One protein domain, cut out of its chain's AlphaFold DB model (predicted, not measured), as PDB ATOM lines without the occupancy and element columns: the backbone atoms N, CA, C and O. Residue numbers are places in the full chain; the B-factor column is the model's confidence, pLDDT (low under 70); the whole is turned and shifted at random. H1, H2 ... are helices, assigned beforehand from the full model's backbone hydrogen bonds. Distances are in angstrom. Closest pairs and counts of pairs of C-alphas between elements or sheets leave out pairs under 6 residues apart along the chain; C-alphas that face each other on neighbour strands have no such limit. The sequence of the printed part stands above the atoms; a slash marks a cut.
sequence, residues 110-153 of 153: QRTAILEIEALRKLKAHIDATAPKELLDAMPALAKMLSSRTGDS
ATOM      1  N   GLN A 110      97.848  97.884  75.828       96.25
ATOM      2  CA  GLN A 110      98.214  96.502  75.518       96.25
ATOM      3  C   GLN A 110      99.291  96.437  74.430       96.25
ATOM      4  O   GLN A 110     100.262  95.705  74.584       96.25
ATOM      5  N   ARG A 111      99.163  97.229  73.355       94.81
ATOM      6  CA  ARG A 111     100.187  97.271  72.303       94.81
ATOM      7  C   ARG A 111     101.519  97.784  72.844       94.81
ATOM      8  O   ARG A 111     102.548  97.207  72.521       94.81
ATOM      9  N   THR A 112     101.485  98.814  73.682       95.69
ATOM     10  CA  THR A 112     102.684  99.373  74.325       95.69
ATOM     11  C   THR A 112     103.365  98.345  75.230       95.69
ATOM     12  O   THR A 112     104.573  98.177  75.146       95.69
ATOM     13  N   ALA A 113     102.596  97.593  76.024       94.19
ATOM     14  CA  ALA A 113     103.129  96.525  76.872       94.19
ATOM     15  C   ALA A 113     103.788  95.397  76.054       94.19
ATOM     16  O   ALA A 113     104.843  94.896  76.428       94.19
ATOM     17  N   ILE A 114     103.198  95.015  74.916       95.62
ATOM     18  CA  ILE A 114     103.803  94.028  74.007       95.62
ATOM     19  C   ILE A 114     105.131  94.555  73.450       95.62
ATOM     20  O   ILE A 114     106.134  93.848  73.492       95.62
ATOM     21  N   LEU A 115     105.149  95.805  72.970       94.94
ATOM     22  CA  LEU A 115     106.360  96.438  72.441       94.94
ATOM     23  C   LEU A 115     107.464  96.544  73.496       94.94
ATOM     24  O   LEU A 115     108.630  96.360  73.172       94.94
ATOM     25  N   GLU A 116     107.109  96.804  74.752       94.06
ATOM     26  CA  GLU A 116     108.056  96.834  75.864       94.06
ATOM     27  C   GLU A 116     108.723  95.467  76.076       94.06
ATOM     28  O   GLU A 116     109.945  95.388  76.176       94.06
ATOM     29  N   ILE A 117     107.948  94.377  76.075       93.56
ATOM     30  CA  ILE A 117     108.490  93.014  76.191       93.56
ATOM     31  C   ILE A 117     109.400  92.691  74.998       93.56
ATOM     32  O   ILE A 117     110.502  92.172  75.179       93.56
ATOM     33  N   GLU A 118     108.969  93.009  73.774       94.06
ATOM     34  CA  GLU A 118     109.775  92.813  72.561       94.06
ATOM     35  C   GLU A 118     111.083  93.616  72.603       94.06
ATOM     36  O   GLU A 118     112.141  93.093  72.245       94.06
ATOM     37  N   ALA A 119     111.030  94.868  73.064       92.38
ATOM     38  CA  ALA A 119     112.199  95.725  73.217       92.38
ATOM     39  C   ALA A 119     113.172  95.167  74.262       92.38
ATOM     40  O   ALA A 119     114.366  95.073  73.982       92.38
ATOM     41  N   LEU A 120     112.675  94.722  75.421       90.88
ATOM     42  CA  LEU A 120     113.502  94.106  76.462       90.88
ATOM     43  C   LEU A 120     114.156  92.807  75.979       90.88
ATOM     44  O   LEU A 120     115.324  92.574  76.275       90.88
ATOM     45  N   ARG A 121     113.458  91.987  75.182       91.25
ATOM     46  CA  ARG A 121     114.049  90.784  74.566       91.25
ATOM     47  C   ARG A 121     115.179  91.124  73.599       91.25
ATOM     48  O   ARG A 121     116.232  90.498  73.658       91.25
ATOM     49  N   LYS A 122     114.976  92.117  72.728       90.88
ATOM     50  CA  LYS A 122     116.016  92.587  71.798       90.88
ATOM     51  C   LYS A 122     117.216  93.154  72.549       90.88
ATOM     52  O   LYS A 122     118.347  92.858  72.183       90.88
ATOM     53  N   LEU A 123     116.963  93.926  73.606       89.00
ATOM     54  CA  LEU A 123     118.010  94.479  74.455       89.00
ATOM     55  C   LEU A 123     118.801  93.369  75.151       89.00
ATOM     56  O   LEU A 123     120.023  93.393  75.086       89.00
ATOM     57  N   LYS A 124     118.124  92.374  75.739       87.00
ATOM     58  CA  LYS A 124     118.769  91.203  76.348       87.00
ATOM     59  C   LYS A 124     119.685  90.494  75.354       87.00
ATOM     60  O   LYS A 124     120.868  90.360  75.619       87.00
ATOM     61  N   ALA A 125     119.160  90.137  74.181       88.19
ATOM     62  CA  ALA A 125     119.938  89.460  73.146       88.19
ATOM     63  C   ALA A 125     121.143  90.291  72.678       88.19
ATOM     64  O   ALA A 125     122.206  89.741  72.407       88.19
ATOM     65  N   HIS A 126     120.992  91.616  72.588       88.06
ATOM     66  CA  HIS A 126     122.095  92.497  72.217       88.06
ATOM     67  C   HIS A 126     123.170  92.545  73.306       88.06
ATOM     68  O   HIS A 126     124.349  92.400  72.995       88.06
ATOM     69  N   ILE A 127     122.769  92.689  74.570       85.94
ATOM     70  CA  ILE A 127     123.672  92.673  75.727       85.94
ATOM     71  C   ILE A 127     124.405  91.329  75.809       85.94
ATOM     72  O   ILE A 127     125.626  91.327  75.871       85.94
ATOM     73  N   ASP A 128     123.698  90.202  75.711       84.38
ATOM     74  CA  ASP A 128     124.304  88.864  75.757       84.38
ATOM     75  C   ASP A 128     125.334  88.650  74.630       84.38
ATOM     76  O   ASP A 128     126.308  87.920  74.806       84.38
ATOM     77  N   ALA A 129     125.140  89.297  73.474       86.50
ATOM     78  CA  ALA A 129     126.032  89.190  72.321       86.50
ATOM     79  C   ALA A 129     127.226  90.162  72.339       86.50
ATOM     80  O   ALA A 129     128.249  89.864  71.727       86.50
ATOM     81  N   THR A 130     127.094  91.340  72.957       82.38
ATOM     82  CA  THR A 130     128.073  92.439  72.801       82.38
ATOM     83  C   THR A 130     128.600  93.023  74.103       82.38
ATOM     84  O   THR A 130     129.672  93.628  74.094       82.38
ATOM     85  N   ALA A 131     127.881  92.879  75.213       72.56
ATOM     86  CA  ALA A 131     128.228  93.555  76.449       72.56
ATOM     87  C   ALA A 131     129.076  92.663  77.370       72.56
ATOM     88  O   ALA A 131     128.759  91.486  77.569       72.56
ATOM     89  N   PRO A 132     130.116  93.221  78.014       72.00
ATOM     90  CA  PRO A 132     130.748  92.564  79.148       72.00
ATOM     91  C   PRO A 132     129.737  92.461  80.299       72.00
ATOM     92  O   PRO A 132     129.002  93.412  80.576       72.00
ATOM     93  N   LYS A 133     129.701  91.310  80.985       67.44
ATOM     94  CA  LYS A 133     128.777  91.038  82.111       67.44
ATOM     95  C   LYS A 133     128.767  92.146  83.175       67.44
ATOM     96  O   LYS A 133     127.715  92.448  83.729       67.44
ATOM     97  N   GLU A 134     129.900  92.813  83.361       71.94
ATOM     98  CA  GLU A 134     130.110  93.939  84.280       71.94
ATOM     99  C   GLU A 134     129.120  95.105  84.069       71.94
ATOM    100  O   GLU A 134     128.752  95.789  85.023       71.94
ATOM    101  N   LEU A 135     128.634  95.320  82.837       71.69
ATOM    102  CA  LEU A 135     127.653  96.369  82.532       71.69
ATOM    103  C   LEU A 135     126.278  96.082  83.161       71.69
ATOM    104  O   LEU A 135     125.595  97.001  83.614       71.69
ATOM    105  N   LEU A 136     125.867  94.811  83.196       70.50
ATOM    106  CA  LEU A 136     124.615  94.395  83.835       70.50
ATOM    107  C   LEU A 136     124.724  94.460  85.359       70.50
ATOM    108  O   LEU A 136     123.769  94.874  86.019       70.50
ATOM    109  N   ASP A 137     125.892  94.115  85.900       74.81
ATOM    110  CA  ASP A 137     126.169  94.185  87.336       74.81
ATOM    111  C   ASP A 137     126.126  95.636  87.848       74.81
ATOM    112  O   ASP A 137     125.625  95.903  88.942       74.81
ATOM    113  N   ALA A 138     126.548  96.598  87.019       78.19
ATOM    114  CA  ALA A 138     126.441  98.028  87.305       78.19
ATOM    115  C   ALA A 138     125.001  98.582  87.219       78.19
ATOM    116  O   ALA A 138     124.739  99.696  87.678       78.19
ATOM    117  N   MET A 139     124.048  97.828  86.652       79.38
ATOM    118  CA  MET A 139     122.660  98.257  86.437       79.38
ATOM    119  C   MET A 139     121.641  97.246  87.002       79.38
ATOM    120  O   MET A 139     120.850  96.660  86.255       79.38
ATOM    121  N   PRO A 140     121.557  97.080  88.337       79.31
ATOM    122  CA  PRO A 140     120.737  96.036  88.961       79.31
ATOM    123  C   PRO A 140     119.237  96.170  88.657       79.31
ATOM    124  O   PRO A 140     118.517  95.173  88.558       79.31
ATOM    125  N   ALA A 141     118.746  97.398  88.457       82.19
ATOM    126  CA  ALA A 141     117.364  97.639  88.048       82.19
ATOM    127  C   ALA A 141     117.072  97.085  86.641       82.19
ATOM    128  O   ALA A 141     116.033  96.457  86.432       82.19
ATOM    129  N   LEU A 142     118.005  97.263  85.700       81.56
ATOM    130  CA  LEU A 142     117.896  96.735  84.341       81.56
ATOM    131  C   LEU A 142     117.957  95.208  84.349       81.56
ATOM    132  O   LEU A 142     117.094  94.566  83.755       81.56
ATOM    133  N   ALA A 143     118.902  94.627  85.094       81.81
ATOM    134  CA  ALA A 143     119.015  93.179  85.248       81.81
ATOM    135  C   ALA A 143     117.707  92.555  85.775       81.81
ATOM    136  O   ALA A 143     117.210  91.575  85.217       81.81
ATOM    137  N   LYS A 144     117.080  93.181  86.783       83.06
ATOM    138  CA  LYS A 144     115.771  92.766  87.316       83.06
ATOM    139  C   LYS A 144     114.633  92.896  86.293       83.06
ATOM    140  O   LYS A 144     113.721  92.067  86.267       83.06
ATOM    141  N   MET A 145     114.641  93.938  85.462       83.00
ATOM    142  CA  MET A 145     113.633  94.111  84.409       83.00
ATOM    143  C   MET A 145     113.771  93.059  83.308       83.00
ATOM    144  O   MET A 145     112.758  92.514  82.868       83.00
ATOM    145  N   LEU A 146     115.004  92.752  82.897       82.88
ATOM    146  CA  LEU A 146     115.274  91.732  81.889       82.88
ATOM    147  C   LEU A 146     114.847  90.348  82.383       82.88
ATOM    148  O   LEU A 146     114.175  89.641  81.647       82.88
ATOM    149  N   SER A 147     115.137  89.978  83.633       80.56
ATOM    150  CA  SER A 147     114.737  88.667  84.165       80.56
ATOM    151  C   SER A 147     113.224  88.523  84.369       80.56
ATOM    152  O   SER A 147     112.642  87.519  83.968       80.56
ATOM    153  N   SER A 148     112.554  89.531  84.937       79.69
ATOM    154  CA  SER A 148     111.126  89.433  85.291       79.69
ATOM    155  C   SER A 148     110.157  89.480  84.103       79.69
ATOM    156  O   SER A 148     109.032  88.997  84.223       79.69
ATOM    157  N   ARG A 149     110.547  90.082  82.969       72.56
ATOM    158  CA  ARG A 149     109.627  90.355  81.846       72.56
ATOM    159  C   ARG A 149     109.904  89.560  80.576       72.56
ATOM    160  O   ARG A 149     109.028  89.518  79.714       72.56
ATOM    161  N   THR A 150     111.072  88.928  80.433       69.75
ATOM    162  CA  THR A 150     111.342  88.080  79.258       69.75
ATOM    163  C   THR A 150     110.783  86.666  79.396       69.75
ATOM    164  O   THR A 150     110.613  86.015  78.366       69.75
ATOM    165  N   GLY A 151     110.403  86.249  80.611       61.53
ATOM    166  CA  GLY A 151     109.746  84.967  80.868       61.53
ATOM    167  C   GLY A 151     110.698  83.773  80.918       61.53
ATOM    168  O   GLY A 151     110.296  82.695  80.506       61.53
ATOM    169  N   ASP A 152     111.938  83.954  81.389       49.28
ATOM    170  CA  ASP A 152     112.795  82.810  81.729       49.28
ATOM    171  C   ASP A 152     112.339  82.228  83.074       49.28
ATOM    172  O   ASP A 152     112.750  82.664  84.152       49.28
ATOM    173  N   SER A 153     111.407  81.284  83.002       42.78
ATOM    174  CA  SER A 153     111.068  80.300  84.034       42.78
ATOM    175  C   SER A 153     110.608  79.032  83.337       42.78
ATOM    176  O   SER A 153     109.782  79.158  82.406       42.78
TER     177      SER A 153
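This is residues 110 to 153 of the 153 residues of an uncharacterized protein of Sphingomonas sp. (UniProt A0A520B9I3). One long helix, H1, makes the length; the chain turns at its end through the tiny H2 and folds back, and the shorter H3 crosses the middle of H1 steeply. Residues 110 to 115 of H1 stick out at one end, residues 129 to 134 at the other. The 44 printed residues, with named helices H1, H2, H3 in that order and no named strand, are all helix in class. The whole is only just compact, close to loose, with a radius of gyration of the C-alphas of 10.8 A, and spans 33 by 19 by 18 A.

Look at H1, residues 110 to 130: with residues 117 to 124 alone it touches H3, residues 140 to 150, at a steep tilt of 63 degrees, opposite ways; the closest C-alphas, of Arg 121 and Thr 150, are 6.1 A apart. H2, residues 134 to 137, is only just apart from H1, at 8.3 A. H2 and H3 only just touch, only at the corner, with 3 pairs of C-alphas within 8 A, the closest Leu 136 and Ala 143 at 5.9 A. Every O i to N i+4 pair is within hydrogen-bond range in H1 and H3; H2 is too short for one.

Find C-alpha 110 at (98.214, 96.502, 75.518); from there H1 runs 30.3 A to C-alpha 130. H2 covers 5.0 A, and H3 runs 15.7 A to C-alpha 150 at (111.342, 88.080, 79.258).

The C-alphas farthest apart, of Gln 110 and Glu 134, stand at 33.2 A. The printed part has no cut, and both links are tight. Look for pLDDT under 70 at residue 133 and residues 150 to 153.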